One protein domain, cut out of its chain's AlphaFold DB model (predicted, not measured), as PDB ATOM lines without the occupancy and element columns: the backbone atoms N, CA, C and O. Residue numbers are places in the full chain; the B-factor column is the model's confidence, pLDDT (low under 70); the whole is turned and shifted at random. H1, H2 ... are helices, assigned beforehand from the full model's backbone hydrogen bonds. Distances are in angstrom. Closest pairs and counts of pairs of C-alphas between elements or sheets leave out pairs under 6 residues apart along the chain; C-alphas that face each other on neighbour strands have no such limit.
ATOM      1  N   THR A  60      31.970   0.606 -34.352       47.06
ATOM      2  CA  THR A  60      32.311   1.628 -35.357       47.06
ATOM      3  C   THR A  60      31.895   3.052 -34.946       47.06
ATOM      4  O   THR A  60      32.530   4.009 -35.370       47.06
ATOM      5  N   SER A  61      30.889   3.218 -34.075       57.72
ATOM      6  CA  SER A  61      30.389   4.543 -33.649       57.72
ATOM      7  C   SER A  61      31.407   5.326 -32.801       57.72
ATOM      8  O   SER A  61      31.682   6.482 -33.111       57.72
ATOM      9  N   ASN A  62      32.058   4.685 -31.820       62.25
ATOM     10  CA  ASN A  62      33.059   5.358 -30.975       62.25
ATOM     11  C   ASN A  62      34.316   5.774 -31.757       62.25
ATOM     12  O   ASN A  62      34.889   6.827 -31.493       62.25
ATOM     13  N   ALA A  63      34.741   4.971 -32.739       67.56
ATOM     14  CA  ALA A  63      35.920   5.277 -33.549       67.56
ATOM     15  C   ALA A  63      35.678   6.459 -34.505       67.56
ATOM     16  O   ALA A  63      36.568   7.287 -34.685       67.56
ATOM     17  N   ILE A  64      34.473   6.564 -35.080       71.88
ATOM     18  CA  ILE A  64      34.100   7.688 -35.949       71.88
ATOM     19  C   ILE A  64      33.980   8.985 -35.135       71.88
ATOM     20  O   ILE A  64      34.581   9.976 -35.542       71.88
ATOM     21  N   SER A  65      33.325   8.966 -33.963       78.81
ATOM     22  CA  SER A  65      33.241  10.138 -33.062       78.81
ATOM     23  C   SER A  65      34.630  10.678 -32.718       78.81
ATOM     24  O   SER A  65      34.926  11.842 -32.960       78.81
ATOM     25  N   SER A  66      35.542   9.787 -32.309       83.44
ATOM     26  CA  SER A  66      36.912  10.165 -31.937       83.44
ATOM     27  C   SER A  66      37.756  10.731 -33.086       83.44
ATOM     28  O   SER A  66      38.778  11.368 -32.843       83.44
ATOM     29  N   LYS A  67      37.386  10.460 -34.346       90.81
ATOM     30  CA  LYS A  67      38.078  11.003 -35.521       90.81
ATOM     31  C   LYS A  67      37.535  12.379 -35.891       90.81
ATOM     32  O   LYS A  67      38.331  13.248 -36.223       90.81
ATOM     33  N   VAL A  68      36.218  12.561 -35.827       92.88
ATOM     34  CA  VAL A  68      35.571  13.854 -36.091       92.88
ATOM     35  C   VAL A  68      36.003  14.883 -35.049       92.88
ATOM     36  O   VAL A  68      36.459  15.951 -35.433       92.88
ATOM     37  N   GLU A  69      36.011  14.521 -33.763       93.38
ATOM     38  CA  GLU A  69      36.471  15.402 -32.675       93.38
ATOM     39  C   GLU A  69      37.911  15.905 -32.886       93.38
ATOM     40  O   GLU A  69      38.189  17.082 -32.683       93.38
ATOM     41  N   LYS A  70      38.821  15.045 -33.366       94.56
ATOM     42  CA  LYS A  70      40.212  15.439 -33.661       94.56
ATOM     43  C   LYS A  70      40.323  16.430 -34.818       94.56
ATOM     44  O   LYS A  70      41.177  17.307 -34.769       94.56
ATOM     45  N   LEU A  71      39.501  16.270 -35.859       95.44
ATOM     46  CA  LEU A  71      39.465  17.216 -36.978       95.44
ATOM     47  C   LEU A  71      38.902  18.561 -36.514       95.44
ATOM     48  O   LEU A  71      39.479  19.602 -36.799       95.44
ATOM     49  N   GLU A  72      37.822  18.543 -35.735       95.81
ATOM     50  CA  GLU A  72      37.229  19.757 -35.169       95.81
ATOM     51  C   GLU A  72      38.225  20.507 -34.272       95.81
ATOM     52  O   GLU A  72      38.395  21.716 -34.424       95.81
ATOM     53  N   GLU A  73      38.948  19.805 -33.394       96.06
ATOM     54  CA  GLU A  73      39.996  20.396 -32.550       96.06
ATOM     55  C   GLU A  73      41.147  20.990 -33.378       96.06
ATOM     56  O   GLU A  73      41.641  22.071 -33.061       96.06
ATOM     57  N   GLN A  74      41.530  20.334 -34.478       96.94
ATOM     58  CA  GLN A  74      42.551  20.833 -35.403       96.94
ATOM     59  C   GLN A  74      42.110  22.106 -36.144       96.94
ATOM     60  O   GLN A  74      42.942  22.971 -36.416       96.94
ATOM     61  N   TYR A  75      40.826  22.229 -36.487       97.06
ATOM     62  CA  TYR A  75      40.310  23.334 -37.304       97.06
ATOM     63  C   TYR A  75      39.858  24.550 -36.483       97.06
ATOM     64  O   TYR A  75      39.858  25.668 -37.001       97.06
ATOM     65  N   LYS A  76      39.516  24.376 -35.199       96.31
ATOM     66  CA  LYS A  76      39.113  25.477 -34.298       96.31
ATOM     67  C   LYS A  76      40.054  26.689 -34.329       96.31
ATOM     68  O   LYS A  76      39.548  27.795 -34.521       96.31
ATOM     69  N   PRO A  77      41.389  26.536 -34.220       96.75
ATOM     70  CA  PRO A  77      42.294  27.679 -34.170       96.75
ATOM     71  C   PRO A  77      42.186  28.586 -35.398       96.75
ATOM     72  O   PRO A  77      42.178  29.805 -35.252       96.75
ATOM     73  N   VAL A  78      42.061  28.014 -36.601       96.25
ATOM     74  CA  VAL A  78      41.962  28.815 -37.832       96.25
ATOM     75  C   VAL A  78      40.592  29.486 -37.963       96.25
ATOM     76  O   VAL A  78      40.532  30.642 -38.378       96.25
ATOM     77  N   LEU A  79      39.517  28.821 -37.528       95.69
ATOM     78  CA  LEU A  79      38.147  29.352 -37.556       95.69
ATOM     79  C   LEU A  79      37.900  30.461 -36.523       95.69
ATOM     80  O   LEU A  79      37.135  31.386 -36.793       95.69
ATOM     81  N   GLU A  80      38.551  30.382 -35.359       96.00
ATOM     82  CA  GLU A  80      38.455  31.373 -34.276       96.00
ATOM     83  C   GLU A  80      39.443  32.533 -34.443       96.00
ATOM     84  O   GLU A  80      39.235  33.607 -33.881       96.00
ATOM     85  N   SER A  81      40.503  32.347 -35.238       93.56
ATOM     86  CA  SER A  81      41.532  33.372 -35.444       93.56
ATOM     87  C   SER A  81      40.997  34.677 -36.043       93.56
ATOM     88  O   SER A  81      41.627  35.722 -35.884       93.56
ATOM     89  N   GLY A  82      39.882  34.614 -36.784       91.00
ATOM     90  CA  GLY A  82      39.345  35.739 -37.554       91.00
ATOM     91  C   GLY A  82      40.257  36.212 -38.694       91.00
ATOM     92  O   GLY A  82      39.991  37.251 -39.298       91.00
ATOM     93  N   LYS A  83      41.341  35.482 -38.986       92.69
ATOM     94  CA  LYS A  83      42.268  35.806 -40.070       92.69
ATOM     95  C   LYS A  83      41.634  35.501 -41.424       92.69
ATOM     96  O   LYS A  83      40.906  34.523 -41.584       92.69
ATOM     97  N   THR A  84      41.979  36.304 -42.420       94.12
ATOM     98  CA  THR A  84      41.753  35.983 -43.829       94.12
ATOM     99  C   THR A  84      42.916  35.151 -44.372       94.12
ATOM    100  O   THR A  84      44.027  35.193 -43.841       94.12
ATOM    101  N   TYR A  85      42.669  34.369 -45.423       93.31
ATOM    102  CA  TYR A  85      43.645  33.416 -45.962       93.31
ATOM    103  C   TYR A  85      44.962  34.072 -46.415       93.31
ATOM    104  O   TYR A  85      46.024  33.477 -46.295       93.31
ATOM    105  N   ASP A  86      44.918  35.317 -46.894       92.25
ATOM    106  CA  ASP A  86      46.078  36.062 -47.397       92.25
ATOM    107  C   ASP A  86      47.097  36.470 -46.319       92.25
ATOM    108  O   ASP A  86      48.231  36.809 -46.659       92.25
ATOM    109  N   ILE A  87      46.710  36.429 -45.040       94.50
ATOM    110  CA  ILE A  87      47.575  36.757 -43.893       94.50
ATOM    111  C   ILE A  87      47.886  35.545 -43.003       94.50
ATOM    112  O   ILE A  87      48.498  35.695 -41.942       94.50
ATOM    113  N   MET A  88      47.429  34.355 -43.394       94.00
ATOM    114  CA  MET A  88      47.735  33.111 -42.693       94.00
ATOM    115  C   MET A  88      49.164  32.657 -42.990       94.00
ATOM    116  O   MET A  88      49.725  32.926 -44.051       94.00
ATOM    117  N   THR A  89      49.760  31.956 -42.031       95.94
ATOM    118  CA  THR A  89      51.007  31.217 -42.267       95.94
ATOM    119  C   THR A  89      50.760  30.019 -43.187       95.94
ATOM    120  O   THR A  89      49.625  29.564 -43.319       95.94
ATOM    121  N   ASP A  90      51.816  29.463 -43.783       94.31
ATOM    122  CA  ASP A  90      51.699  28.277 -44.646       94.31
ATOM    123  C   ASP A  90      51.050  27.089 -43.911       94.31
ATOM    124  O   ASP A  90      50.207  26.389 -44.473       94.31
ATOM    125  N   ASP A  91      51.382  26.895 -42.630       95.06
ATOM    126  CA  ASP A  91      50.791  25.846 -41.793       95.06
ATOM    127  C   ASP A  91      49.290  26.078 -41.562       95.06
ATOM    128  O   ASP A  91      48.487  25.158 -41.719       95.06
ATOM    129  N   GLU A  92      48.886  27.312 -41.245       96.06
ATOM    130  CA  GLU A  92      47.470  27.687 -41.105       96.06
ATOM    131  C   GLU A  92      46.713  27.537 -42.434       96.06
ATOM    132  O   GLU A  92      45.594  27.024 -42.454       96.06
ATOM    133  N   GLY A  93      47.335  27.916 -43.554       96.19
ATOM    134  CA  GLY A  93      46.780  27.744 -44.895       96.19
ATOM    135  C   GLY A  93      46.542  26.272 -45.240       96.19
ATOM    136  O   GLY A  93      45.466  25.923 -45.727       96.19
ATOM    137  N   ASN A  94      47.493  25.391 -44.914       96.56
ATOM    138  CA  ASN A  94      47.341  23.943 -45.089       96.56
ATOM    139  C   ASN A  94      46.170  23.390 -44.266       96.56
ATOM    140  O   ASN A  94      45.400  22.568 -44.765       96.56
ATOM    141  N   ILE A  95      46.007  23.865 -43.026       96.94
ATOM    142  CA  ILE A  95      44.870  23.495 -42.176       96.94
ATOM    143  C   ILE A  95      43.556  23.972 -42.797       96.94
ATOM    144  O   ILE A  95      42.596  23.210 -42.825       96.94
ATOM    145  N   VAL A  96      43.495  25.196 -43.332       97.06
ATOM    146  CA  VAL A  96      42.295  25.705 -44.011       97.06
ATOM    147  C   VAL A  96      41.930  24.864 -45.231       97.06
ATOM    148  O   VAL A  96      40.755  24.558 -45.420       97.06
ATOM    149  N   VAL A  97      42.906  24.491 -46.060       96.69
ATOM    150  CA  VAL A  97      42.662  23.642 -47.236       96.69
ATOM    151  C   VAL A  97      42.061  22.304 -46.803       96.69
ATOM    152  O   VAL A  97      40.995  21.929 -47.284       96.69
ATOM    153  N   ASP A  98      42.695  21.634 -45.837       97.25
ATOM    154  CA  ASP A  98      42.206  20.359 -45.310       97.25
ATOM    155  C   ASP A  98      40.821  20.503 -44.649       97.25
ATOM    156  O   ASP A  98      39.941  19.668 -44.858       97.25
ATOM    157  N   MET A  99      40.580  21.592 -43.917       96.94
ATOM    158  CA  MET A  99      39.283  21.906 -43.317       96.94
ATOM    159  C   MET A  99      38.185  22.060 -44.374       96.94
ATOM    160  O   MET A  99      37.104  21.498 -44.202       96.94
ATOM    161  N   LEU A 100      38.429  22.807 -45.454       96.56
ATOM    162  CA  LEU A 100      37.443  23.004 -46.520       96.56
ATOM    163  C   LEU A 100      37.108  21.680 -47.225       96.56
ATOM    164  O   LEU A 100      35.930  21.403 -47.455       96.56
ATOM    165  N   ASP A 101      38.108  20.831 -47.477       96.94
ATOM    166  CA  ASP A 101      37.937  19.518 -48.120       96.94
ATOM    167  C   ASP A 101      37.211  18.493 -47.229       96.94
ATOM    168  O   ASP A 101      36.558  17.561 -47.714       96.94
ATOM    169  N   ASN A 102      37.332  18.633 -45.907       96.19
ATOM    170  CA  ASN A 102      36.724  17.728 -44.935       96.19
ATOM    171  C   ASN A 102      35.489  18.311 -44.238       96.19
ATOM    172  O   ASN A 102      34.909  17.617 -43.403       96.19
ATOM    173  N   TRP A 103      35.053  19.523 -44.593       96.50
ATOM    174  CA  TRP A 103      33.975  20.248 -43.911       96.50
ATOM    175  C   TRP A 103      32.701  19.415 -43.754       96.50
ATOM    176  O   TRP A 103      32.135  19.335 -42.667       96.50
ATOM    177  N   ASP A 104      32.292  18.706 -44.807       95.75
ATOM    178  CA  ASP A 104      31.068  17.895 -44.806       95.75
ATOM    179  C   ASP A 104      31.115  16.700 -43.841       95.75
ATOM    180  O   ASP A 104      30.074  16.146 -43.487       95.75
ATOM    181  N   LYS A 105      32.315  16.302 -43.397       94.06
ATOM    182  CA  LYS A 105      32.536  15.197 -42.453       94.06
ATOM    183  C   LYS A 105      32.432  15.641 -40.992       94.06
ATOM    184  O   LYS A 105      32.444  14.780 -40.114       94.06
ATOM    185  N   LEU A 106      32.369  16.949 -40.738       94.88
ATOM    186  CA  LEU A 106      32.269  17.525 -39.399       94.88
ATOM    187  C   LEU A 106      30.850  17.400 -38.843       94.88
ATOM    188  O   LEU A 106      29.880  17.232 -39.595       94.88
ATOM    189  N   SER A 107      30.728  17.484 -37.518       93.88
ATOM    190  CA  SER A 107      29.425  17.433 -36.867       93.88
ATOM    191  C   SER A 107      28.549  18.615 -37.287       93.88
ATOM    192  O   SER A 107      29.025  19.709 -37.595       93.88
ATOM    193  N   ASP A 108      27.233  18.407 -37.302       95.69
ATOM    194  CA  ASP A 108      26.289  19.457 -37.696       95.69
ATOM    195  C   ASP A 108      26.340  20.666 -36.754       95.69
ATOM    196  O   ASP A 108      26.229  21.801 -37.214       95.69
ATOM    197  N   ASN A 109      26.592  20.433 -35.461       95.00
ATOM    198  CA  ASN A 109      26.766  21.500 -34.477       95.00
ATOM    199  C   ASN A 109      27.996  22.356 -34.793       95.00
ATOM    200  O   ASN A 109      27.892  23.578 -34.816       95.00
ATOM    201  N   PHE A 110      29.133  21.721 -35.090       96.12
ATOM    202  CA  PHE A 110      30.359  22.430 -35.439       96.12
ATOM    203  C   PHE A 110      30.192  23.252 -36.719       96.12
ATOM    204  O   PHE A 110      30.540  24.431 -36.764       96.12
ATOM    205  N   LYS A 111      29.603  22.649 -37.760       97.31
ATOM    206  CA  LYS A 111      29.330  23.358 -39.017       97.31
ATOM    207  C   LYS A 111      28.421  24.559 -38.786       97.31
ATOM    208  O   LYS A 111      28.696  25.619 -39.329       97.31
ATOM    209  N   ALA A 112      27.368  24.413 -37.979       97.50
ATOM    210  CA  ALA A 112      26.457  25.509 -37.663       97.50
ATOM    211  C   ALA A 112      27.150  26.649 -36.897       97.50
ATOM    212  O   ALA A 112      26.892  27.812 -37.192       97.50
ATOM    213  N   GLU A 113      28.037  26.321 -35.954       97.12
ATOM    214  CA  GLU A 113      28.788  27.296 -35.155       97.12
ATOM    215  C   GLU A 113      29.772  28.115 -36.005       97.12
ATOM    216  O   GLU A 113      29.835  29.334 -35.872       97.12
ATOM    217  N   TYR A 114      30.496  27.466 -36.921       97.31
ATOM    218  CA  TYR A 114      31.608  28.090 -37.649       97.31
ATOM    219  C   TYR A 114      31.333  28.364 -39.137       97.31
ATOM    220  O   TYR A 114      32.255  28.694 -39.886       97.31
ATOM    221  N   GLN A 115      30.080  28.258 -39.593       96.44
ATOM    222  CA  GLN A 115      29.712  28.467 -41.000       96.44
ATOM    223  C   GLN A 115      30.125  29.851 -41.527       96.44
ATOM    224  O   GLN A 115      30.545  29.976 -42.678       96.44
ATOM    225  N   GLU A 116      30.000  30.892 -40.701       96.19
ATOM    226  CA  GLU A 116      30.362  32.259 -41.082       96.19
ATOM    227  C   GLU A 116      31.878  32.408 -41.255       96.19
ATOM    228  O   GLU A 116      32.326  32.828 -42.324       96.19
ATOM    229  N   SER A 117      32.670  31.960 -40.273       96.12
ATOM    230  CA  SER A 117      34.135  31.907 -40.378       96.12
ATOM    231  C   SER A 117      34.581  31.113 -41.605       96.12
ATOM    232  O   SER A 117      35.432  31.572 -42.366       96.12
ATOM    233  N   LYS A 118      33.957  29.955 -41.853       96.50
ATOM    234  CA  LYS A 118      34.226  29.124 -43.031       96.50
ATOM    235  C   LYS A 118      33.958  29.880 -44.333       96.50
ATOM    236  O   LYS A 118      34.804  29.856 -45.218       96.50
ATOM    237  N   SER A 119      32.835  30.594 -44.435       96.62
ATOM    238  CA  SER A 119      32.491  31.411 -45.609       96.62
ATOM    239  C   SER A 119      33.491  32.548 -45.847       96.62
ATOM    240  O   SER A 119      33.926  32.772 -46.978       96.62
ATOM    241  N   ILE A 120      33.902  33.258 -44.791       96.12
ATOM    242  CA  ILE A 120      34.898  34.336 -44.885       96.12
ATOM    243  C   ILE A 120      36.234  33.777 -45.384       96.12
ATOM    244  O   ILE A 120      36.811  34.301 -46.342       96.12
ATOM    245  N   ILE A 121      36.698  32.686 -44.772       96.88
ATOM    246  CA  ILE A 121      37.954  32.030 -45.131       96.88
ATOM    247  C   ILE A 121      37.898  31.513 -46.572       96.88
ATOM    248  O   ILE A 121      38.801  31.811 -47.349       96.88
ATOM    249  N   GLU A 122      36.828  30.820 -46.965       97.12
ATOM    250  CA  GLU A 122      36.634  30.281 -48.316       97.12
ATOM    251  C   GLU A 122      36.656  31.384 -49.384       97.12
ATOM    252  O   GLU A 122      37.386  31.282 -50.373       97.12
ATOM    253  N   ASN A 123      35.938  32.487 -49.155       97.25
ATOM    254  CA  ASN A 123      35.944  33.633 -50.063       97.25
ATOM    255  C   ASN A 123      37.325  34.300 -50.138       97.25
ATOM    256  O   ASN A 123      37.783  34.646 -51.229       97.25
ATOM    257  N   SER A 124      38.012  34.454 -49.001       97.25
ATOM    258  CA  SER A 124      39.360  35.033 -48.970       97.25
ATOM    259  C   SER A 124      40.395  34.144 -49.667       97.25
ATOM    260  O   SER A 124      41.238  34.651 -50.404       97.25
ATOM    261  N   LYS A 125      40.282  32.816 -49.528       97.19
ATOM    262  CA  LYS A 125      41.115  31.844 -50.243       97.19
ATOM    263  C   LYS A 125      40.876  31.933 -51.744       97.19
ATOM    264  O   LYS A 125      41.834  32.015 -52.505       97.19
ATOM    265  N   LYS A 126      39.614  31.983 -52.180       97.19
ATOM    266  CA  LYS A 126      39.285  32.154 -53.599       97.19
ATOM    267  C   LYS A 126      39.889  33.446 -54.160       97.19
ATOM    268  O   LYS A 126      40.497  33.420 -55.224       97.19
ATOM    269  N   ALA A 127      39.762  34.561 -53.440       97.00
ATOM    270  CA  ALA A 127      40.351  35.834 -53.852       97.00
ATOM    271  C   ALA A 127      41.889  35.775 -53.921       97.00
ATOM    272  O   ALA A 127      42.486  36.339 -54.839       97.00
ATOM    273  N   TYR A 128      42.528  35.077 -52.979       95.62
ATOM    274  CA  TYR A 128      43.969  34.831 -52.992       95.62
ATOM    275  C   TYR A 128      44.398  34.001 -54.210       95.62
ATOM    276  O   TYR A 128      45.331  34.389 -54.916       95.62
ATOM    277  N   ASP A 129      43.694  32.903 -54.491       95.94
ATOM    278  CA  ASP A 129      43.969  32.023 -55.628       95.94
ATOM    279  C   ASP A 129      43.774  32.762 -56.964       95.94
ATOM    280  O   ASP A 129      44.648  32.708 -57.832       95.94
ATOM    281  N   ASP A 130      42.684  33.524 -57.108       97.00
ATOM    282  CA  ASP A 130      42.405  34.347 -58.292       97.00
ATOM    283  C   ASP A 130      43.502  35.408 -58.501       97.00
ATOM    284  O   ASP A 130      43.994  35.601 -59.616       97.00
ATOM    285  N   LYS A 131      43.946  36.068 -57.421       96.12
ATOM    286  CA  LYS A 131      45.052  37.034 -57.464       96.12
ATOM    287  C   LYS A 131      46.357  36.368 -57.899       96.12
ATOM    288  O   LYS A 131      47.048  36.900 -58.764       96.12
ATOM    289  N   LYS A 132      46.692  35.203 -57.337       95.00
ATOM    290  CA  LYS A 132      47.902  34.452 -57.702       95.00
ATOM    291  C   LYS A 132      47.866  33.967 -59.147       95.00
ATOM    292  O   LYS A 132      48.888  34.024 -59.831       95.00
ATOM    293  N   ALA A 133      46.705  33.534 -59.630       96.62
ATOM    294  CA  ALA A 133      46.513  33.172 -61.028       96.62
ATOM    295  C   ALA A 133      46.735  34.381 -61.953       96.62
ATOM    296  O   ALA A 133      47.485  34.265 -62.923       96.62
TER     297      ALA A 133
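AT A GLANCE: This is residues 60 to 133 of the 234 residues of an uncharacterized protein of Clostridium botulinum (UniProt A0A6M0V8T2). Three kinked helices cross at steep angles, each touching the other two; the first residues of H1 and the last of H3 make opposite ends of a rod-like outline. The printed part has 74 residues with named helices H1, H2, H3 in that order, no named strand: all helix. It is compact, radius of gyration of the C-alphas 12.9 A, spanning 43 by 21 by 19 A.

IN THESE COORDINATES: Find H3, residues 108 to 133, 33.8 A long, ending at C-alpha 133 (46.513, 33.172, -61.028); it kinks by 63 degrees near residue 115. H2 is residues 90 to 105, 23.3 A. H1, residues 60 to 80, 30.4 A, starts at C-alpha 60 (32.311, 1.628, -35.357).

HOW THE PARTS SIT: H3 touches H1 at Ser 117 and Leu 79, closest C-alphas 5.5 A, a steep tilt of 54 degrees. H3 touches H2 at Lys 111 and Trp 103, 7.4 A. H1 and H2 form a helical hairpin. O i to N i+4 pairs within hydrogen-bond range: H1 14 of 17, H2 10 of 12, H3 20 of 22.

THE WHOLE: The printed part has no cut and no long link; residues 60 to 63 are under pLDDT 70.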